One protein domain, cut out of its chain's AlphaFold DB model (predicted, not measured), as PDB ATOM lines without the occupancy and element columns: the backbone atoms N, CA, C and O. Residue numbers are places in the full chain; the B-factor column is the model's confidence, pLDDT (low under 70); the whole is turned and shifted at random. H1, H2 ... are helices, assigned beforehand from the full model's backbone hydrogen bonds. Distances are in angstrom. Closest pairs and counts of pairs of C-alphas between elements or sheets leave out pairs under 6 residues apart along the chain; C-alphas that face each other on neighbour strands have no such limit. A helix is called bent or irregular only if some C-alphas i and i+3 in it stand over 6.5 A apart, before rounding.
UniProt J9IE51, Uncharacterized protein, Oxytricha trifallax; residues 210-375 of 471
ATOM      1  N   ALA A 210     209.522 259.712 267.373       50.97
ATOM      2  CA  ALA A 210     210.433 258.581 267.549       50.97
ATOM      3  C   ALA A 210     211.181 258.204 266.255       50.97
ATOM      4  O   ALA A 210     212.365 257.870 266.302       50.97
ATOM      5  N   ASP A 211     210.535 258.330 265.094       45.91
ATOM      6  CA  ASP A 211     211.156 257.985 263.809       45.91
ATOM      7  C   ASP A 211     211.978 259.131 263.220       45.91
ATOM      8  O   ASP A 211     212.970 258.879 262.542       45.91
ATOM      9  N   ALA A 212     211.660 260.387 263.553       49.34
ATOM     10  CA  ALA A 212     212.559 261.511 263.284       49.34
ATOM     11  C   ALA A 212     213.900 261.322 264.004       49.34
ATOM     12  O   ALA A 212     214.941 261.663 263.459       49.34
ATOM     13  N   GLN A 213     213.883 260.739 265.204       52.94
ATOM     14  CA  GLN A 213     215.098 260.432 265.943       52.94
ATOM     15  C   GLN A 213     215.863 259.272 265.300       52.94
ATOM     16  O   GLN A 213     217.059 259.397 265.109       52.94
ATOM     17  N   PHE A 214     215.193 258.210 264.843       53.06
ATOM     18  CA  PHE A 214     215.856 257.091 264.162       53.06
ATOM     19  C   PHE A 214     216.374 257.433 262.753       53.06
ATOM     20  O   PHE A 214     217.458 257.002 262.370       53.06
ATOM     21  N   GLN A 215     215.633 258.225 261.974       48.78
ATOM     22  CA  GLN A 215     216.090 258.767 260.691       48.78
ATOM     23  C   GLN A 215     217.220 259.772 260.900       48.78
ATOM     24  O   GLN A 215     218.200 259.696 260.173       48.78
ATOM     25  N   ASN A 216     217.148 260.641 261.915       55.84
ATOM     26  CA  ASN A 216     218.287 261.473 262.296       55.84
ATOM     27  C   ASN A 216     219.463 260.615 262.752       55.84
ATOM     28  O   ASN A 216     220.565 260.930 262.357       55.84
ATOM     29  N   ASP A 217     219.263 259.510 263.470       56.38
ATOM     30  CA  ASP A 217     220.347 258.620 263.892       56.38
ATOM     31  C   ASP A 217     220.962 257.890 262.690       56.38
ATOM     32  O   ASP A 217     222.179 257.813 262.580       56.38
ATOM     33  N   ILE A 218     220.166 257.381 261.740       54.12
ATOM     34  CA  ILE A 218     220.676 256.739 260.516       54.12
ATOM     35  C   ILE A 218     221.327 257.764 259.596       54.12
ATOM     36  O   ILE A 218     222.394 257.504 259.051       54.12
ATOM     37  N   GLN A 219     220.704 258.919 259.395       52.16
ATOM     38  CA  GLN A 219     221.229 259.980 258.553       52.16
ATOM     39  C   GLN A 219     222.441 260.634 259.212       52.16
ATOM     40  O   GLN A 219     223.369 260.971 258.495       52.16
ATOM     41  N   GLU A 220     222.507 260.719 260.539       57.31
ATOM     42  CA  GLU A 220     223.697 261.079 261.311       57.31
ATOM     43  C   GLU A 220     224.744 259.984 261.189       57.31
ATOM     44  O   GLU A 220     225.888 260.329 260.965       57.31
ATOM     45  N   ILE A 221     224.418 258.689 261.238       56.91
ATOM     46  CA  ILE A 221     225.375 257.587 261.015       56.91
ATOM     47  C   ILE A 221     225.925 257.632 259.586       56.91
ATOM     48  O   ILE A 221     227.128 257.507 259.377       56.91
ATOM     49  N   VAL A 222     225.075 257.842 258.587       50.38
ATOM     50  CA  VAL A 222     225.447 257.888 257.170       50.38
ATOM     51  C   VAL A 222     226.193 259.185 256.862       50.38
ATOM     52  O   VAL A 222     227.261 259.138 256.261       50.38
ATOM     53  N   GLN A 223     225.715 260.338 257.329       50.56
ATOM     54  CA  GLN A 223     226.421 261.611 257.201       50.56
ATOM     55  C   GLN A 223     227.690 261.642 258.033       50.56
ATOM     56  O   GLN A 223     228.652 262.188 257.536       50.56
ATOM     57  N   THR A 224     227.776 261.056 259.228       52.50
ATOM     58  CA  THR A 224     229.059 260.909 259.943       52.50
ATOM     59  C   THR A 224     229.978 259.973 259.181       52.50
ATOM     60  O   THR A 224     231.149 260.298 259.047       52.50
ATOM     61  N   SER A 225     229.469 258.906 258.560       48.91
ATOM     62  CA  SER A 225     230.259 258.040 257.673       48.91
ATOM     63  C   SER A 225     230.774 258.786 256.428       48.91
ATOM     64  O   SER A 225     231.913 258.573 256.016       48.91
ATOM     65  N   PHE A 226     229.991 259.712 255.859       46.12
ATOM     66  CA  PHE A 226     230.380 260.539 254.704       46.12
ATOM     67  C   PHE A 226     231.185 261.801 255.074       46.12
ATOM     68  O   PHE A 226     232.113 262.155 254.358       46.12
ATOM     69  N   LEU A 227     230.935 262.452 256.207       48.88
ATOM     70  CA  LEU A 227     231.787 263.495 256.803       48.88
ATOM     71  C   LEU A 227     233.141 262.905 257.204       48.88
ATOM     72  O   LEU A 227     234.170 263.570 257.101       48.88
ATOM     73  N   HIS A 228     233.159 261.630 257.605       52.19
ATOM     74  CA  HIS A 228     234.390 260.868 257.764       52.19
ATOM     75  C   HIS A 228     235.051 260.557 256.424       52.19
ATOM     76  O   HIS A 228     236.222 260.222 256.451       52.19
ATOM     77  N   SER A 229     234.389 260.703 255.269       56.50
ATOM     78  CA  SER A 229     235.019 260.498 253.957       56.50
ATOM     79  C   SER A 229     235.927 261.668 253.561       56.50
ATOM     80  O   SER A 229     237.068 261.433 253.177       56.50
ATOM     81  N   GLU A 230     235.510 262.928 253.754       65.50
ATOM     82  CA  GLU A 230     236.398 264.084 253.532       65.50
ATOM     83  C   GLU A 230     237.557 264.101 254.531       65.50
ATOM     84  O   GLU A 230     238.707 264.322 254.147       65.50
ATOM     85  N   GLN A 231     237.279 263.784 255.801       62.56
ATOM     86  CA  GLN A 231     238.335 263.567 256.790       62.56
ATOM     87  C   GLN A 231     239.213 262.380 256.390       62.56
ATOM     88  O   GLN A 231     240.422 262.484 256.460       62.56
ATOM     89  N   PHE A 232     238.666 261.282 255.877       64.75
ATOM     90  CA  PHE A 232     239.454 260.138 255.421       64.75
ATOM     91  C   PHE A 232     240.409 260.510 254.283       64.75
ATOM     92  O   PHE A 232     241.577 260.122 254.327       64.75
ATOM     93  N   TYR A 233     239.967 261.309 253.307       72.06
ATOM     94  CA  TYR A 233     240.843 261.812 252.246       72.06
ATOM     95  C   TYR A 233     241.893 262.792 252.778       72.06
ATOM     96  O   TYR A 233     243.060 262.686 252.400       72.06
ATOM     97  N   PHE A 234     241.520 263.699 253.686       76.62
ATOM     98  CA  PHE A 234     242.461 264.620 254.327       76.62
ATOM     99  C   PHE A 234     243.512 263.867 255.152       76.62
ATOM    100  O   PHE A 234     244.709 264.078 254.967       76.62
ATOM    101  N   ASN A 235     243.088 262.919 255.985       67.94
ATOM    102  CA  ASN A 235     243.950 262.097 256.832       67.94
ATOM    103  C   ASN A 235     244.829 261.177 255.984       67.94
ATOM    104  O   ASN A 235     246.003 260.979 256.297       67.94
ATOM    105  N   GLY A 236     244.290 260.634 254.890       72.44
ATOM    106  CA  GLY A 236     245.047 259.875 253.897       72.44
ATOM    107  C   GLY A 236     246.124 260.731 253.230       72.44
ATOM    108  O   GLY A 236     247.281 260.317 253.148       72.44
ATOM    109  N   GLY A 237     245.782 261.962 252.839       79.81
ATOM    110  CA  GLY A 237     246.733 262.944 252.316       79.81
ATOM    111  C   GLY A 237     247.817 263.305 253.334       79.81
ATOM    112  O   GLY A 237     249.005 263.298 253.010       79.81
ATOM    113  N   LEU A 238     247.438 263.531 254.590       77.50
ATOM    114  CA  LEU A 238     248.356 263.873 255.674       77.50
ATOM    115  C   LEU A 238     249.286 262.704 256.039       77.50
ATOM    116  O   LEU A 238     250.481 262.906 256.249       77.50
ATOM    117  N   SER A 239     248.765 261.473 256.009       73.69
ATOM    118  CA  SER A 239     249.548 260.234 256.127       73.69
ATOM    119  C   SER A 239     250.586 260.125 255.011       73.69
ATOM    120  O   SER A 239     251.734 259.766 255.264       73.69
ATOM    121  N   CYS A 240     250.193 260.457 253.777       78.88
ATOM    122  CA  CYS A 240     251.078 260.426 252.616       78.88
ATOM    123  C   CYS A 240     252.221 261.442 252.762       78.88
ATOM    124  O   CYS A 240     253.386 261.078 252.605       78.88
ATOM    125  N   VAL A 241     251.910 262.684 253.152       81.50
ATOM    126  CA  VAL A 241     252.922 263.725 253.409       81.50
ATOM    127  C   VAL A 241     253.877 263.302 254.526       81.50
ATOM    128  O   VAL A 241     255.090 263.436 254.376       81.50
ATOM    129  N   TYR A 242     253.356 262.752 255.626       79.31
ATOM    130  CA  TYR A 242     254.178 262.267 256.734       79.31
ATOM    131  C   TYR A 242     255.112 261.124 256.307       79.31
ATOM    132  O   TYR A 242     256.302 261.143 256.625       79.31
ATOM    133  N   PHE A 243     254.600 260.160 255.539       77.00
ATOM    134  CA  PHE A 243     255.395 259.055 255.005       77.00
ATOM    135  C   PHE A 243     256.512 259.553 254.081       77.00
ATOM    136  O   PHE A 243     257.671 259.183 254.271       77.00
ATOM    137  N   LEU A 244     256.193 260.440 253.133       82.12
ATOM    138  CA  LEU A 244     257.176 261.019 252.215       82.12
ATOM    139  C   LEU A 244     258.254 261.814 252.962       82.12
ATOM    140  O   LEU A 244     259.442 261.633 252.691       82.12
ATOM    141  N   ALA A 245     257.867 262.623 253.953       81.75
ATOM    142  CA  ALA A 245     258.807 263.356 254.799       81.75
ATOM    143  C   ALA A 245     259.736 262.411 255.582       81.75
ATOM    144  O   ALA A 245     260.941 262.664 255.686       81.75
ATOM    145  N   GLY A 246     259.192 261.311 256.114       78.56
ATOM    146  CA  GLY A 246     259.952 260.317 256.872       78.56
ATOM    147  C   GLY A 246     260.972 259.593 255.998       78.56
ATOM    148  O   GLY A 246     262.149 259.522 256.354       78.56
ATOM    149  N   VAL A 247     260.541 259.120 254.824       81.56
ATOM    150  CA  VAL A 247     261.402 258.445 253.842       81.56
ATOM    151  C   VAL A 247     262.496 259.384 253.332       81.56
ATOM    152  O   VAL A 247     263.662 258.994 253.314       81.56
ATOM    153  N   SER A 248     262.161 260.629 252.979       83.44
ATOM    154  CA  SER A 248     263.147 261.604 252.489       83.44
ATOM    155  C   SER A 248     264.198 261.933 253.550       83.44
ATOM    156  O   SER A 248     265.396 261.909 253.271       83.44
ATOM    157  N   THR A 249     263.770 262.163 254.797       80.31
ATOM    158  CA  THR A 249     264.687 262.447 255.915       80.31
ATOM    159  C   THR A 249     265.608 261.259 256.197       80.31
ATOM    160  O   THR A 249     266.807 261.441 256.396       80.31
ATOM    161  N   PHE A 250     265.071 260.039 256.150       80.62
ATOM    162  CA  PHE A 250     265.845 258.813 256.322       80.62
ATOM    163  C   PHE A 250     266.891 258.620 255.215       80.62
ATOM    164  O   PHE A 250     268.061 258.376 255.511       80.62
ATOM    165  N   LEU A 251     266.497 258.772 253.947       85.75
ATOM    166  CA  LEU A 251     267.406 258.644 252.805       85.75
ATOM    167  C   LEU A 251     268.482 259.737 252.807       85.75
ATOM    168  O   LEU A 251     269.646 259.440 252.533       85.75
ATOM    169  N   SER A 252     268.126 260.972 253.175       82.88
ATOM    170  CA  SER A 252     269.087 262.063 253.362       82.88
ATOM    171  C   SER A 252     270.079 261.740 254.480       82.88
ATOM    172  O   SER A 252     271.284 261.884 254.285       82.88
ATOM    173  N   GLY A 253     269.603 261.241 255.625       79.94
ATOM    174  CA  GLY A 253     270.460 260.834 256.739       79.94
ATOM    175  C   GLY A 253     271.428 259.711 256.357       79.94
ATOM    176  O   GLY A 253     272.618 259.797 256.653       79.94
ATOM    177  N   ILE A 254     270.957 258.691 255.629       83.50
ATOM    178  CA  ILE A 254     271.803 257.615 255.084       83.50
ATOM    179  C   ILE A 254     272.848 258.180 254.127       83.50
ATOM    180  O   ILE A 254     274.030 257.855 254.251       83.50
ATOM    181  N   SER A 255     272.432 259.029 253.187       84.69
ATOM    182  CA  SER A 255     273.341 259.644 252.222       84.69
ATOM    183  C   SER A 255     274.442 260.424 252.941       84.69
ATOM    184  O   SER A 255     275.620 260.165 252.715       84.69
ATOM    185  N   LEU A 256     274.081 261.283 253.896       80.38
ATOM    186  CA  LEU A 256     275.028 262.062 254.700       80.38
ATOM    187  C   LEU A 256     275.909 261.198 255.614       80.38
ATOM    188  O   LEU A 256     277.028 261.587 255.941       80.38
ATOM    189  N   PHE A 257     275.426 260.034 256.047       81.25
ATOM    190  CA  PHE A 257     276.195 259.115 256.880       81.25
ATOM    191  C   PHE A 257     277.261 258.350 256.081       81.25
ATOM    192  O   PHE A 257     278.387 258.189 256.553       81.25
ATOM    193  N   PHE A 258     276.926 257.881 254.874       83.12
ATOM    194  CA  PHE A 258     277.840 257.085 254.046       83.12
ATOM    195  C   PHE A 258     278.732 257.922 253.132       83.12
ATOM    196  O   PHE A 258     279.822 257.470 252.764       83.12
ATOM    197  N   ASN A 259     278.304 259.127 252.757       81.88
ATOM    198  CA  ASN A 259     279.081 259.972 251.867       81.88
ATOM    199  C   ASN A 259     280.242 260.604 252.650       81.88
ATOM    200  O   ASN A 259     280.084 261.577 253.380       81.88
ATOM    201  N   LYS A 260     281.428 260.006 252.511       61.84
ATOM    202  CA  LYS A 260     282.677 260.320 253.233       61.84
ATOM    203  C   LYS A 260     283.250 261.724 252.992       61.84
ATOM    204  O   LYS A 260     284.359 261.991 253.452       61.84
ATOM    205  N   GLN A 261     282.571 262.595 252.249       59.41
ATOM    206  CA  GLN A 261     283.097 263.930 251.993       59.41
ATOM    207  C   GLN A 261     283.134 264.728 253.298       59.41
ATOM    208  O   GLN A 261     282.134 264.838 254.002       59.41
ATOM    209  N   GLU A 262     284.309 265.274 253.616       62.94
ATOM    210  CA  GLU A 262     284.594 266.125 254.776       62.94
ATOM    211  C   GLU A 262     283.908 267.495 254.647       62.94
ATOM    212  O   GLU A 262     284.540 268.549 254.723       62.94
ATOM    213  N   SER A 263     282.598 267.516 254.401       60.72
ATOM    214  CA  SER A 263     281.854 268.762 254.380       60.72
ATOM    215  C   SER A 263     281.835 269.324 255.799       60.72
ATOM    216  O   SER A 263     281.175 268.795 256.692       60.72
ATOM    217  N   THR A 264     282.544 270.429 256.007       67.81
ATOM    218  CA  THR A 264     282.577 271.177 257.273       67.81
ATOM    219  C   THR A 264     281.255 271.884 257.590       67.81
ATOM    220  O   THR A 264     281.105 272.464 258.664       67.81
ATOM    221  N   LYS A 265     280.285 271.840 256.668       74.62
ATOM    222  CA  LYS A 265     278.953 272.420 256.822       74.62
ATOM    223  C   LYS A 265     277.907 271.319 256.917       74.62
ATOM    224  O   LYS A 265     277.807 270.472 256.033       74.62
ATOM    225  N   TYR A 266     277.111 271.374 257.979       74.25
ATOM    226  CA  TYR A 266     275.942 270.526 258.149       74.25
ATOM    227  C   TYR A 266     274.856 270.964 257.158       74.25
ATOM    228  O   TYR A 266     274.335 272.073 257.260       74.25
ATOM    229  N   SER A 267     274.550 270.114 256.180       76.50
ATOM    230  CA  SER A 267     273.423 270.311 255.267       76.50
ATOM    231  C   SER A 267     272.236 269.523 255.799       76.50
ATOM    232  O   SER A 267     272.351 268.321 256.024       76.50
ATOM    233  N   TYR A 268     271.101 270.182 255.994       76.19
ATOM    234  CA  TYR A 268     269.837 269.518 256.295       76.19
ATOM    235  C   TYR A 268     268.831 269.825 255.193       76.19
ATOM    236  O   TYR A 268     268.863 270.888 254.574       76.19
ATOM    237  N   ASP A 269     267.956 268.861 254.936       80.44
ATOM    238  CA  ASP A 269     266.886 269.001 253.962       80.44
ATOM    239  C   ASP A 269     265.698 269.739 254.602       80.44
ATOM    240  O   ASP A 269     265.477 269.681 255.815       80.44
ATOM    241  N   HIS A 270     264.886 270.409 253.791       82.12
ATOM    242  CA  HIS A 270     263.653 271.064 254.233       82.12
ATOM    243  C   HIS A 270     262.702 270.041 254.880       82.12
ATOM    244  O   HIS A 270     261.987 270.357 255.833       82.12
ATOM    245  N   TRP A 271     262.772 268.778 254.448       80.62
ATOM    246  CA  TRP A 271     262.049 267.659 255.053       80.62
ATOM    247  C   TRP A 271     262.428 267.388 256.512       80.62
ATOM    248  O   TRP A 271     261.563 266.996 257.292       80.62
ATOM    249  N   THR A 272     263.664 267.685 256.924       80.19
ATOM    250  CA  THR A 272     264.111 267.563 258.321       80.19
ATOM    251  C   THR A 272     263.352 268.523 259.246       80.19
ATOM    252  O   THR A 272     263.112 268.204 260.409       80.19
ATOM    253  N   ILE A 273     262.925 269.679 258.727       83.12
ATOM    254  CA  ILE A 273     262.110 270.659 259.459       83.12
ATOM    255  C   ILE A 273     260.620 270.309 259.381       83.12
ATOM    256  O   ILE A 273     259.902 270.496 260.360       83.12
ATOM    257  N   ILE A 274     260.150 269.796 258.243       82.62
ATOM    258  CA  ILE A 274     258.731 269.477 258.019       82.62
ATOM    259  C   ILE A 274     258.306 268.215 258.781       82.62
ATOM    260  O   ILE A 274     257.178 268.147 259.267       82.62
ATOM    261  N   LEU A 275     259.193 267.226 258.923       81.56
ATOM    262  CA  LEU A 275     258.871 265.920 259.505       81.56
ATOM    263  C   LEU A 275     258.287 265.995 260.932       81.56
ATOM    264  O   LEU A 275     257.243 265.378 261.158       81.56
ATOM    265  N   PRO A 276     258.864 266.746 261.892       82.38
ATOM    266  CA  PRO A 276     258.318 266.834 263.248       82.38
ATOM    267  C   PRO A 276     256.948 267.518 263.281       82.38
ATOM    268  O   PRO A 276     256.061 267.099 264.022       82.38
ATOM    269  N   ILE A 277     256.750 268.532 262.432       82.25
ATOM    270  CA  ILE A 277     255.477 269.247 262.298       82.25
ATOM    271  C   ILE A 277     254.416 268.304 261.723       82.25
ATOM    272  O   ILE A 277     253.347 268.161 262.311       82.25
ATOM    273  N   ALA A 278     254.729 267.593 260.637       82.00
ATOM    274  CA  ALA A 278     253.839 266.596 260.048       82.00
ATOM    275  C   ALA A 278     253.491 265.481 261.050       82.00
ATOM    276  O   ALA A 278     252.334 265.083 261.138       82.00
ATOM    277  N   ALA A 279     254.456 265.038 261.866       82.00
ATOM    278  CA  ALA A 279     254.244 264.033 262.907       82.00
ATOM    279  C   ALA A 279     253.299 264.500 264.024       82.00
ATOM    280  O   ALA A 279     252.571 263.684 264.587       82.00
ATOM    281  N   ILE A 280     253.362 265.781 264.400       82.00
ATOM    282  CA  ILE A 280     252.494 266.372 265.428       82.00
ATOM    283  C   ILE A 280     251.092 266.586 264.863       82.00
ATOM    284  O   ILE A 280     250.119 266.217 265.515       82.00
ATOM    285  N   VAL A 281     250.978 267.131 263.648       82.56
ATOM    286  CA  VAL A 281     249.678 267.339 262.993       82.56
ATOM    287  C   VAL A 281     248.978 266.001 262.764       82.56
ATOM    288  O   VAL A 281     247.794 265.888 263.065       82.56
ATOM    289  N   TYR A 282     249.715 264.974 262.330       80.25
ATOM    290  CA  TYR A 282     249.195 263.618 262.170       80.25
ATOM    291  C   TYR A 282     248.652 263.039 263.477       80.25
ATOM    292  O   TYR A 282     247.561 262.481 263.492       80.25
ATOM    293  N   ASP A 283     249.356 263.219 264.594       74.44
ATOM    294  CA  ASP A 283     248.873 262.750 265.896       74.44
ATOM    295  C   ASP A 283     247.664 263.543 266.396       74.44
ATOM    296  O   ASP A 283     246.717 262.961 266.923       74.44
ATOM    297  N   CYS A 284     247.673 264.871 266.245       77.25
ATOM    298  CA  CYS A 284     246.536 265.722 266.597       77.25
ATOM    299  C   CYS A 284     245.279 265.315 265.822       77.25
ATOM    300  O   CYS A 284     244.190 265.245 266.395       77.25
ATOM    301  N   ASP A 285     245.447 265.005 264.542       73.44
ATOM    302  CA  ASP A 285     244.377 264.551 263.672       73.44
ATOM    303  C   ASP A 285     243.910 263.126 264.023       73.44
ATOM    304  O   ASP A 285     242.726 262.898 264.271       73.44
ATOM    305  N   MET A 286     244.836 262.186 264.230       68.94
ATOM    306  CA  MET A 286     244.529 260.827 264.696       68.94
ATOM    307  C   MET A 286     243.809 260.812 266.053       68.94
ATOM    308  O   MET A 286     242.915 259.989 266.273       68.94
ATOM    309  N   ARG A 287     244.143 261.732 266.969       71.12
ATOM    310  CA  ARG A 287     243.409 261.930 268.232       71.12
ATOM    311  C   ARG A 287     241.984 262.398 267.998       71.12
ATOM    312  O   ARG A 287     241.076 261.889 268.653       71.12
ATOM    313  N   ARG A 288     241.796 263.352 267.083       68.88
ATOM    314  CA  ARG A 288     240.480 263.888 266.728       68.88
ATOM    315  C   ARG A 288     239.594 262.803 266.116       68.88
ATOM    316  O   ARG A 288     238.455 262.647 266.544       68.88
ATOM    317  N   VAL A 289     240.136 262.040 265.170       62.94
ATOM    318  CA  VAL A 289     239.406 261.051 264.363       62.94
ATOM    319  C   VAL A 289     239.058 259.814 265.179       62.94
ATOM    320  O   VAL A 289     237.910 259.389 265.211       62.94
ATOM    321  N   TYR A 290     240.023 259.256 265.909       62.47
ATOM    322  CA  TYR A 290     239.797 258.020 266.660       62.47
ATOM    323  C   TYR A 290     239.334 258.254 268.103       62.47
ATOM    324  O   TYR A 290     239.277 257.297 268.876       62.47
ATOM    325  N   ARG A 291     239.069 259.514 268.497       61.50
ATOM    326  CA  ARG A 291     238.858 259.933 269.900       61.50
ATOM    327  C   ARG A 291     239.854 259.261 270.854       61.50
ATOM    328  O   ARG A 291     239.518 258.893 271.981       61.50
ATOM    329  N   ARG A 292     241.090 259.053 270.388       62.19
ATOM    330  CA  ARG A 292     242.125 258.379 271.169       62.19
ATOM    331  C   ARG A 292     242.480 259.286 272.333       62.19
ATOM    332  O   ARG A 292     243.081 260.342 272.140       62.19
ATOM    333  N   GLN A 293     242.151 258.855 273.546       58.81
ATOM    334  CA  GLN A 293     242.764 259.403 274.749       58.81
ATOM    335  C   GLN A 293     244.204 258.898 274.819       58.81
ATOM    336  O   GLN A 293     244.545 257.998 275.587       58.81
ATOM    337  N   GLU A 294     245.071 259.454 273.980       63.25
ATOM    338  CA  GLU A 294     246.494 259.328 274.233       63.25
ATOM    339  C   GLU A 294     246.776 259.976 275.582       63.25
ATOM    340  O   GLU A 294     246.553 261.173 275.778       63.25
ATOM    341  N   LYS A 295     247.252 259.169 276.533       74.31
ATOM    342  CA  LYS A 295     247.698 259.678 277.828       74.31
ATOM    343  C   LYS A 295     248.696 260.807 277.566       74.31
ATOM    344  O   LYS A 295     249.618 260.626 276.772       74.31
ATOM    345  N   TYR A 296     248.539 261.946 278.243       77.12
ATOM    346  CA  TYR A 296     249.412 263.124 278.099       77.12
ATOM    347  C   TYR A 296     250.910 262.785 278.122       77.12
ATOM    348  O   TYR A 296     251.699 263.409 277.417       77.12
ATOM    349  N   LEU A 297     251.281 261.738 278.865       77.81
ATOM    350  CA  LEU A 297     252.630 261.182 278.918       77.81
ATOM    351  C   LEU A 297     253.210 260.846 277.530       77.81
ATOM    352  O   LEU A 297     254.368 261.147 277.266       77.81
ATOM    353  N   PHE A 298     252.418 260.263 276.630       78.88
ATOM    354  CA  PHE A 298     252.863 259.870 275.291       78.88
ATOM    355  C   PHE A 298     253.113 261.076 274.376       78.88
ATOM    356  O   PHE A 298     254.133 261.115 273.689       78.88
ATOM    357  N   LEU A 299     252.261 262.109 274.456       80.88
ATOM    358  CA  LEU A 299     252.509 263.381 273.764       80.88
ATOM    359  C   LEU A 299     253.826 264.001 274.223       80.88
ATOM    360  O   LEU A 299     254.623 264.456 273.411       80.88
ATOM    361  N   LEU A 300     254.032 264.023 275.541       84.12
ATOM    362  CA  LEU A 300     255.182 264.658 276.163       84.12
ATOM    363  C   LEU A 300     256.479 263.940 275.783       84.12
ATOM    364  O   LEU A 300     257.447 264.601 275.423       84.12
ATOM    365  N   ILE A 301     256.483 262.602 275.775       84.00
ATOM    366  CA  ILE A 301     257.617 261.807 275.282       84.00
ATOM    367  C   ILE A 301     257.912 262.148 273.816       84.00
ATOM    368  O   ILE A 301     259.069 262.369 273.465       84.00
ATOM    369  N   LYS A 302     256.887 262.253 272.962       82.69
ATOM    370  CA  LYS A 302     257.076 262.588 271.545       82.69
ATOM    371  C   LYS A 302     257.624 264.007 271.350       82.69
ATOM    372  O   LYS A 302     258.559 264.198 270.575       82.69
ATOM    373  N   LEU A 303     257.094 264.991 272.078       86.94
ATOM    374  CA  LEU A 303     257.600 266.367 272.069       86.94
ATOM    375  C   LEU A 303     259.044 266.444 272.572       86.94
ATOM    376  O   LEU A 303     259.839 267.182 271.995       86.94
ATOM    377  N   LEU A 304     259.410 265.656 273.587       88.19
ATOM    378  CA  LEU A 304     260.794 265.551 274.051       88.19
ATOM    379  C   LEU A 304     261.712 264.945 272.986       88.19
ATOM    380  O   LEU A 304     262.800 265.472 272.778       88.19
ATOM    381  N   ILE A 305     261.282 263.891 272.283       86.31
ATOM    382  CA  ILE A 305     262.059 263.282 271.190       86.31
ATOM    383  C   ILE A 305     262.321 264.308 270.081       86.31
ATOM    384  O   ILE A 305     263.461 264.461 269.643       86.31
ATOM    385  N   TRP A 306     261.298 265.054 269.655       87.50
ATOM    386  CA  TRP A 306     261.457 266.078 268.618       87.50
ATOM    387  C   TRP A 306     262.224 267.314 269.095       87.50
ATOM    388  O   TRP A 306     263.032 267.861 268.348       87.50
ATOM    389  N   GLY A 307     262.031 267.738 270.344       89.75
ATOM    390  CA  GLY A 307     262.814 268.814 270.950       89.75
ATOM    391  C   GLY A 307     264.298 268.453 271.031       89.75
ATOM    392  O   GLY A 307     265.152 269.257 270.662       89.75
ATOM    393  N   LEU A 308     264.604 267.213 271.422       88.38
ATOM    394  CA  LEU A 308     265.963 266.679 271.440       88.38
ATOM    395  C   LEU A 308     266.545 266.586 270.024       88.38
ATOM    396  O   LEU A 308     267.704 266.938 269.822       88.38
ATOM    397  N   PHE A 309     265.741 266.195 269.033       87.81
ATOM    398  CA  PHE A 309     266.150 266.189 267.628       87.81
ATOM    399  C   PHE A 309     266.574 267.579 267.131       87.81
ATOM    400  O   PHE A 309     267.672 267.731 266.594       87.81
ATOM    401  N   TYR A 310     265.756 268.611 267.361       89.06
ATOM    402  CA  TYR A 310     266.101 269.981 266.966       89.06
ATOM    403  C   TYR A 310     267.270 270.552 267.766       89.06
ATOM    404  O   TYR A 310     268.108 271.248 267.194       89.06
ATOM    405  N   ALA A 311     267.369 270.239 269.060       90.50
ATOM    406  CA  ALA A 311     268.516 270.630 269.872       90.50
ATOM    407  C   ALA A 311     269.817 270.034 269.311       90.50
ATOM    408  O   ALA A 311     270.814 270.743 269.196       90.50
ATOM    409  N   LEU A 312     269.798 268.765 268.887       87.81
ATOM    410  CA  LEU A 312     270.946 268.123 268.244       87.81
ATOM    411  C   LEU A 312     271.308 268.778 266.911       87.81
ATOM    412  O   LEU A 312     272.487 269.037 266.677       87.81
ATOM    413  N   ILE A 313     270.324 269.095 266.065       86.12
ATOM    414  CA  ILE A 313     270.558 269.830 264.810       86.12
ATOM    415  C   ILE A 313     271.179 271.205 265.096       86.12
ATOM    416  O   ILE A 313     272.171 271.580 264.470       86.12
ATOM    417  N   GLY A 314     270.643 271.936 266.077       88.88
ATOM    418  CA  GLY A 314     271.158 273.237 266.499       88.88
ATOM    419  C   GLY A 314     272.606 273.158 266.988       88.88
ATOM    420  O   GLY A 314     273.455 273.914 266.514       88.88
ATOM    421  N   LEU A 315     272.921 272.187 267.849       88.56
ATOM    422  CA  LEU A 315     274.282 271.947 268.343       88.56
ATOM    423  C   LEU A 315     275.258 271.581 267.212       88.56
ATOM    424  O   LEU A 315     276.382 272.090 267.177       88.56
ATOM    425  N   CYS A 316     274.822 270.755 266.253       86.00
ATOM    426  CA  CYS A 316     275.620 270.408 265.074       86.00
ATOM    427  C   CYS A 316     275.880 271.625 264.174       86.00
ATOM    428  O   CYS A 316     276.944 271.713 263.564       86.00
ATOM    429  N   SER A 317     274.939 272.574 264.111       84.94
ATOM    430  CA  SER A 317     275.082 273.796 263.311       84.94
ATOM    431  C   SER A 317     276.044 274.822 263.924       84.94
ATOM    432  O   SER A 317     276.750 275.505 263.188       84.94
ATOM    433  N   GLN A 318     276.100 274.920 265.258       87.44
ATOM    434  CA  GLN A 318     276.914 275.921 265.964       87.44
ATOM    435  C   GLN A 318     278.346 275.452 266.241       87.44
ATOM    436  O   GLN A 318     279.266 276.268 266.275       87.44
ATOM    437  N   SER A 319     278.548 274.147 266.435       78.75
ATOM    438  CA  SER A 319     279.842 273.570 266.815       78.75
ATOM    439  C   SER A 319     280.152 272.320 265.983       78.75
ATOM    440  O   SER A 319     279.895 271.201 266.433       78.75
ATOM    441  N   PRO A 320     280.706 272.477 264.766       71.50
ATOM    442  CA  PRO A 320     280.964 271.365 263.859       71.50
ATOM    443  C   PRO A 320     282.223 270.598 264.289       71.50
ATOM    444  O   PRO A 320     283.271 270.664 263.650       71.50
ATOM    445  N   SER A 321     282.145 269.855 265.395       86.56
ATOM    446  CA  SER A 321     283.119 268.794 265.647       86.56
ATOM    447  C   SER A 321     282.772 267.596 264.759       86.56
ATOM    448  O   SER A 321     281.601 267.269 264.555       86.56
ATOM    449  N   SER A 322     283.780 266.912 264.218       82.06
ATOM    450  CA  SER A 322     283.561 265.753 263.338       82.06
ATOM    451  C   SER A 322     282.778 264.626 264.026       82.06
ATOM    452  O   SER A 322     282.054 263.876 263.372       82.06
ATOM    453  N   GLN A 323     282.884 264.522 265.353       85.31
ATOM    454  CA  GLN A 323     282.115 263.581 266.164       85.31
ATOM    455  C   GLN A 323     280.653 264.022 266.328       85.31
ATOM    456  O   GLN A 323     279.762 263.190 266.166       85.31
ATOM    457  N   LEU A 324     280.398 265.313 266.576       84.94
ATOM    458  CA  LEU A 324     279.038 265.858 266.656       84.94
ATOM    459  C   LEU A 324     278.310 265.736 265.317       84.94
ATOM    460  O   LEU A 324     277.160 265.317 265.304       84.94
ATOM    461  N   LEU A 325     278.986 265.991 264.193       82.50
ATOM    462  CA  LEU A 325     278.406 265.820 262.855       82.50
ATOM    463  C   LEU A 325     278.009 264.362 262.578       82.50
ATOM    464  O   LEU A 325     276.899 264.100 262.119       82.50
ATOM    465  N   LYS A 326     278.872 263.393 262.922       84.00
ATOM    466  CA  LYS A 326     278.546 261.958 262.809       84.00
ATOM    467  C   LYS A 326     277.353 261.577 263.681       84.00
ATOM    468  O   LYS A 326     276.493 260.818 263.240       84.00
ATOM    469  N   PHE A 327     277.294 262.114 264.897       86.25
ATOM    470  CA  PHE A 327     276.178 261.885 265.806       86.25
ATOM    471  C   PHE A 327     274.878 262.513 265.287       86.25
ATOM    472  O   PHE A 327     273.839 261.860 265.307       86.25
ATOM    473  N   GLY A 328     274.932 263.732 264.743       84.31
ATOM    474  CA  GLY A 328     273.798 264.407 264.114       84.31
ATOM    475  C   GLY A 328     273.261 263.658 262.895       84.31
ATOM    476  O   GLY A 328     272.049 263.501 262.762       84.31
ATOM    477  N   ASN A 329     274.140 263.130 262.039       83.25
ATOM    478  CA  ASN A 329     273.740 262.314 260.885       83.25
ATOM    479  C   ASN A 329     273.123 260.977 261.327       83.25
ATOM    480  O   ASN A 329     272.104 260.556 260.787       83.25
ATOM    481  N   LEU A 330     273.684 260.329 262.355       86.50
ATOM    482  CA  LEU A 330     273.097 259.120 262.938       86.50
ATOM    483  C   LEU A 330     271.715 259.406 263.547       86.50
ATOM    484  O   LEU A 330     270.782 258.626 263.361       86.50
ATOM    485  N   ALA A 331     271.560 260.538 264.233       85.50
ATOM    486  CA  ALA A 331     270.296 260.964 264.823       85.50
ATOM    487  C   ALA A 331     269.209 261.189 263.754       85.50
ATOM    488  O   ALA A 331     268.071 260.770 263.963       85.50
ATOM    489  N   GLN A 332     269.558 261.748 262.586       82.12
ATOM    490  CA  GLN A 332     268.646 261.875 261.437       82.12
ATOM    491  C   GLN A 332     268.143 260.531 260.892       82.12
ATOM    492  O   GLN A 332     267.084 260.490 260.277       82.12
ATOM    493  N   VAL A 333     268.864 259.432 261.123       83.12
ATOM    494  CA  VAL A 333     268.449 258.084 260.708       83.12
ATOM    495  C   VAL A 333     267.648 257.394 261.813       83.12
ATOM    496  O   VAL A 333     266.566 256.860 261.572       83.12
ATOM    497  N   VAL A 334     268.165 257.419 263.043       86.69
ATOM    498  CA  VAL A 334     267.608 256.662 264.172       86.69
ATOM    499  C   VAL A 334     266.288 257.259 264.660       86.69
ATOM    500  O   VAL A 334     265.355 256.513 264.950       86.69
ATOM    501  N   ILE A 335     266.170 258.588 264.732       84.94
ATOM    502  CA  ILE A 335     264.985 259.241 265.308       84.94
ATOM    503  C   ILE A 335     263.727 259.023 264.450       84.94
ATOM    504  O   ILE A 335     262.708 258.639 265.027       84.94
ATOM    505  N   PRO A 336     263.754 259.152 263.107       80.31
ATOM    506  CA  PRO A 336     262.599 258.804 262.277       80.31
ATOM    507  C   PRO A 336     262.190 257.332 262.394       80.31
ATOM    508  O   PRO A 336     260.999 257.043 262.499       80.31
ATOM    509  N   ILE A 337     263.151 256.400 262.451       82.31
ATOM    510  CA  ILE A 337     262.854 254.974 262.663       82.31
ATOM    511  C   ILE A 337     262.150 254.771 264.006       82.31
ATOM    512  O   ILE A 337     261.108 254.117 264.061       82.31
ATOM    513  N   LEU A 338     262.690 255.345 265.083       84.12
ATOM    514  CA  LEU A 338     262.087 255.243 266.410       84.12
ATOM    515  C   LEU A 338     260.693 255.875 266.445       84.12
ATOM    516  O   LEU A 338     259.796 255.296 267.050       84.12
ATOM    517  N   ALA A 339     260.474 257.001 265.761       79.19
ATOM    518  CA  ALA A 339     259.166 257.643 265.662       79.19
ATOM    519  C   ALA A 339     258.138 256.777 264.907       79.19
ATOM    520  O   ALA A 339     256.981 256.685 265.328       79.19
ATOM    521  N   ILE A 340     258.549 256.099 263.828       77.19
ATOM    522  CA  ILE A 340     257.699 255.162 263.075       77.19
ATOM    523  C   ILE A 340     257.380 253.925 263.921       77.19
ATOM    524  O   ILE A 340     256.210 253.568 264.059       77.19
ATOM    525  N   LEU A 341     258.395 253.297 264.527       80.69
ATOM    526  CA  LEU A 341     258.216 252.133 265.399       80.69
ATOM    527  C   LEU A 341     257.302 252.466 266.576       80.69
ATOM    528  O   LEU A 341     256.373 251.718 266.866       80.69
ATOM    529  N   TYR A 342     257.522 253.613 267.212       80.56
ATOM    530  CA  TYR A 342     256.671 254.115 268.279       80.56
ATOM    531  C   TYR A 342     255.216 254.256 267.819       80.56
ATOM    532  O   TYR A 342     254.321 253.720 268.470       80.56
ATOM    533  N   SER A 343     254.980 254.889 266.665       73.69
ATOM    534  CA  SER A 343     253.635 255.053 266.094       73.69
ATOM    535  C   SER A 343     252.967 253.700 265.795       73.69
ATOM    536  O   SER A 343     251.779 253.516 266.066       73.69
ATOM    537  N   PHE A 344     253.732 252.721 265.300       76.38
ATOM    538  CA  PHE A 344     253.258 251.357 265.050       76.38
ATOM    539  C   PHE A 344     252.886 250.618 266.345       76.38
ATOM    540  O   PHE A 344     251.808 250.024 266.436       76.38
ATOM    541  N   PHE A 345     253.742 250.687 267.369       78.25
ATOM    542  CA  PHE A 345     253.471 250.097 268.682       78.25
ATOM    543  C   PHE A 345     252.245 250.726 269.342       78.25
ATOM    544  O   PHE A 345     251.405 250.004 269.881       78.25
ATOM    545  N   LEU A 346     252.093 252.048 269.243       72.06
ATOM    546  CA  LEU A 346     250.918 252.752 269.750       72.06
ATOM    547  C   LEU A 346     249.644 252.305 269.023       72.06
ATOM    548  O   LEU A 346     248.616 252.069 269.656       72.06
ATOM    549  N   GLY A 347     249.723 252.119 267.702       68.75
ATOM    550  CA  GLY A 347     248.646 251.548 266.895       68.75
ATOM    551  C   GLY A 347     248.245 250.145 267.356       68.75
ATOM    552  O   GLY A 347     247.057 249.874 267.513       68.75
ATOM    553  N   ARG A 348     249.219 249.271 267.644       74.44
ATOM    554  CA  ARG A 348     248.970 247.906 268.136       74.44
ATOM    555  C   ARG A 348     248.371 247.873 269.537       74.44
ATOM    556  O   ARG A 348     247.368 247.193 269.730       74.44
ATOM    557  N   ILE A 349     248.942 248.607 270.492       71.94
ATOM    558  CA  ILE A 349     248.427 248.676 271.872       71.94
ATOM    559  C   ILE A 349     246.990 249.207 271.870       71.94
ATOM    560  O   ILE A 349     246.124 248.665 272.558       71.94
ATOM    561  N   ASN A 350     246.712 250.219 271.045       62.91
ATOM    562  CA  ASN A 350     245.364 250.750 270.907       62.91
ATOM    563  C   ASN A 350     244.423 249.769 270.212       62.91
ATOM    564  O   ASN A 350     243.308 249.619 270.686       62.91
ATOM    565  N   TYR A 351     244.848 249.065 269.158       64.00
ATOM    566  CA  TYR A 351     244.027 248.033 268.515       64.00
ATOM    567  C   TYR A 351     243.608 246.947 269.512       64.00
ATOM    568  O   TYR A 351     242.428 246.626 269.589       64.00
ATOM    569  N   PHE A 352     244.540 246.461 270.338       61.56
ATOM    570  CA  PHE A 352     244.230 245.504 271.405       61.56
ATOM    571  C   PHE A 352     243.293 246.088 272.472       61.56
ATOM    572  O   PHE A 352     242.387 245.405 272.938       61.56
ATOM    573  N   SER A 353     243.466 247.361 272.834       56.72
ATOM    574  CA  SER A 353     242.591 248.032 273.809       56.72
ATOM    575  C   SER A 353     241.181 248.286 273.251       56.72
ATOM    576  O   SER A 353     240.205 248.244 273.996       56.72
ATOM    577  N   PHE A 354     241.059 248.534 271.942       52.56
ATOM    578  CA  PHE A 354     239.790 248.800 271.260       52.56
ATOM    579  C   PHE A 354     239.031 247.509 270.937       52.56
ATOM    580  O   PHE A 354     237.820 247.454 271.144       52.56
ATOM    581  N   SER A 355     239.726 246.449 270.501       50.72
ATOM    582  CA  SER A 355     239.105 245.157 270.177       50.72
ATOM    583  C   SER A 355     238.450 244.499 271.390       50.72
ATOM    584  O   SER A 355     237.478 243.772 271.234       50.72
ATOM    585  N   ILE A 356     238.959 244.773 272.593       50.84
ATOM    586  CA  ILE A 356     238.410 244.242 273.846       50.84
ATOM    587  C   ILE A 356     237.159 245.017 274.293       50.84
ATOM    588  O   ILE A 356     236.295 244.443 274.940       50.84
ATOM    589  N   ASN A 357     237.019 246.299 273.936       44.06
ATOM    590  CA  ASN A 357     236.013 247.178 274.546       44.06
ATOM    591  C   ASN A 357     234.861 247.568 273.596       44.06
ATOM    592  O   ASN A 357     233.754 247.854 274.048       44.06
ATOM    593  N   GLN A 358     235.089 247.589 272.276       46.31
ATOM    594  CA  GLN A 358     234.094 248.090 271.319       46.31
ATOM    595  C   GLN A 358     233.041 247.051 270.921       46.31
ATOM    596  O   GLN A 358     231.888 247.427 270.716       46.31
ATOM    597  N   GLN A 359     233.402 245.762 270.856       48.00
ATOM    598  CA  GLN A 359     232.398 244.711 270.681       48.00
ATOM    599  C   GLN A 359     231.447 244.717 271.876       48.00
ATOM    600  O   GLN A 359     230.248 244.831 271.679       48.00
ATOM    601  N   GLN A 360     231.971 244.756 273.100       45.59
ATOM    602  CA  GLN A 360     231.144 244.786 274.302       45.59
ATOM    603  C   GLN A 360     230.213 246.011 274.328       45.59
ATOM    604  O   GLN A 360     229.007 245.846 274.381       45.59
ATOM    605  N   ASN A 361     230.714 247.230 274.084       49.47
ATOM    606  CA  ASN A 361     229.866 248.432 274.103       49.47
ATOM    607  C   ASN A 361     228.838 248.537 272.959       49.47
ATOM    608  O   ASN A 361     227.780 249.140 273.144       49.47
ATOM    609  N   GLN A 362     229.138 248.029 271.758       47.75
ATOM    610  CA  GLN A 362     228.151 248.028 270.672       47.75
ATOM    611  C   GLN A 362     227.107 246.929 270.865       47.75
ATOM    612  O   GLN A 362     225.933 247.193 270.619       47.75
ATOM    613  N   TYR A 363     227.504 245.753 271.359       50.16
ATOM    614  CA  TYR A 363     226.565 244.700 271.737       50.16
ATOM    615  C   TYR A 363     225.680 245.134 272.905       50.16
ATOM    616  O   TYR A 363     224.470 245.022 272.775       50.16
ATOM    617  N   ASP A 364     226.239 245.746 273.950       53.34
ATOM    618  CA  ASP A 364     225.474 246.253 275.094       53.34
ATOM    619  C   ASP A 364     224.468 247.334 274.656       53.34
ATOM    620  O   ASP A 364     223.318 247.345 275.092       53.34
ATOM    621  N   ARG A 365     224.849 248.227 273.728       51.59
ATOM    622  CA  ARG A 365     223.917 249.217 273.154       51.59
ATOM    623  C   ARG A 365     222.824 248.573 272.307       51.59
ATOM    624  O   ARG A 365     221.671 248.985 272.406       51.59
ATOM    625  N   PHE A 366     223.161 247.581 271.487       52.97
ATOM    626  CA  PHE A 366     222.170 246.846 270.699       52.97
ATOM    627  C   PHE A 366     221.228 246.030 271.588       52.97
ATOM    628  O   PHE A 366     220.028 246.009 271.336       52.97
ATOM    629  N   GLU A 367     221.746 245.416 272.646       58.41
ATOM    630  CA  GLU A 367     220.985 244.633 273.614       58.41
ATOM    631  C   GLU A 367     220.016 245.521 274.402       58.41
ATOM    632  O   GLU A 367     218.839 245.190 274.513       58.41
ATOM    633  N   VAL A 368     220.447 246.710 274.838       64.00
ATOM    634  CA  VAL A 368     219.557 247.702 275.463       64.00
ATOM    635  C   VAL A 368     218.453 248.157 274.498       64.00
ATOM    636  O   VAL A 368     217.289 248.246 274.897       64.00
ATOM    637  N   ILE A 369     218.770 248.394 273.220       62.22
ATOM    638  CA  ILE A 369     217.768 248.775 272.208       62.22
ATOM    639  C   ILE A 369     216.772 247.633 271.968       62.22
ATOM    640  O   ILE A 369     215.566 247.880 271.933       62.22
ATOM    641  N   ILE A 370     217.240 246.390 271.844       63.34
ATOM    642  CA  ILE A 370     216.378 245.217 271.638       63.34
ATOM    643  C   ILE A 370     215.470 244.999 272.852       63.34
ATOM    644  O   ILE A 370     214.254 244.915 272.679       63.34
ATOM    645  N   ASN A 371     216.029 245.011 274.063       71.50
ATOM    646  CA  ASN A 371     215.277 244.809 275.301       71.50
ATOM    647  C   ASN A 371     214.228 245.911 275.512       71.50
ATOM    648  O   ASN A 371     213.085 245.615 275.852       71.50
ATOM    649  N   SER A 372     214.565 247.174 275.220       69.06
ATOM    650  CA  SER A 372     213.600 248.281 275.305       69.06
ATOM    651  C   SER A 372     212.441 248.138 274.309       69.06
ATOM    652  O   SER A 372     211.292 248.438 274.638       69.06
ATOM    653  N   ARG A 373     212.710 247.624 273.099       61.44
ATOM    654  CA  ARG A 373     211.676 247.374 272.086       61.44
ATOM    655  C   ARG A 373     210.805 246.174 272.442       61.44
ATOM    656  O   ARG A 373     209.597 246.252 272.242       61.44
ATOM    657  N   GLN A 374     211.384 245.108 272.993       66.62
ATOM    658  CA  GLN A 374     210.632 243.951 273.491       66.62
ATOM    659  C   GLN A 374     209.683 244.355 274.619       66.62
ATOM    660  O   GLN A 374     208.490 244.083 274.532       66.62
ATOM    661  N   GLN A 375     210.172 245.120 275.594       77.75
ATOM    662  CA  GLN A 375     209.352 245.623 276.694       77.75
ATOM    663  C   GLN A 375     208.226 246.554 276.200       77.75
ATOM    664  O   GLN A 375     207.107 246.514 276.703       77.75
TER     665      GLN A 375
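This is residues 210 to 375 of the 471 residues of an uncharacterized protein of Oxytricha trifallax (UniProt J9IE51). A long up-and-down bundle of four helices, H1, H2, H3 and H4a, is made of two helical hairpins side by side, H1 with H2 and H3 with H4a, and two helical prongs stick out from the same end of it. The prongs, residues 210 to 227 of H1 and residues 355 to 375 of H4, stand free and make much of the length: the whole spans 80 by 27 by 22 A, the body without them 50 by 28 by 22 A. The printed part has 166 residues, with four named helices in the order H1, H2, H3, H4 and no named strand, and its class is all helix. It is only just loose, close to extended, with a radius of gyration of the C-alphas of 22.6 A.

The longest helix, H4, residues 322 to 375, was assigned as one helix by its hydrogen bonds but is bent: C-alphas 356 and 359 are 6.8 A apart, and its arms H4a, residues 322 to 356, and H4b, residues 359 to 375, stand at a shallow tilt of 25 degrees. H4a and H3, residues 296 to 318, form a hairpin at a shallow tilt of 13 degrees; their closest C-alphas, those of Leu 325 and Cys 316, are 5.8 A apart. H4a also touches H1, residues 210 to 258, with residues 326 to 337 alone, opposite ways at a shallow tilt of 24 degrees; the closest C-alphas, those of Gln 332 and Gly 253, are 5.1 A apart. H1 and H2, residues 270 to 289, form the other hairpin, at a shallow tilt of 22 degrees, with the C-alphas of Ala 245 and Leu 275 closest at 5.4 A. H2 and H3 are close but not clearly touching, their closest C-alphas, those of Pro 276 and Trp 306, 6.3 A apart. H1 and H3 are apart, and so are H1 and H4b. Every O i to N i+4 pair is within hydrogen-bond range in H3 and H4b, against 44 of 45 in H1, 14 of 16 in H2 and 28 of 31 in H4a.

H1 begins at C-alpha 210 (210.433, 258.581, 267.549), is 68.8 A long and has a kink of 28 degrees near residue 232. H2, 28.1 A long, is only just irregular, with C-alphas 273 and 276 6.6 A apart. H3 is 32.7 A long. H4a, 51.1 A long, begins at C-alpha 322 (283.561, 265.753, 263.338), and H4b, 23.8 A long, ends at C-alpha 375 (209.352, 245.623, 276.694).

The C-alphas farthest apart, those of Glu 262 and Gln 375, are 81.0 A apart. The printed part has no cut; the link from H1 to H2 is long, with 11 residues. Mean pLDDT of the printed part is 72.1, and 62 residues are under 70, among them 210 to 232 and 350 to 370.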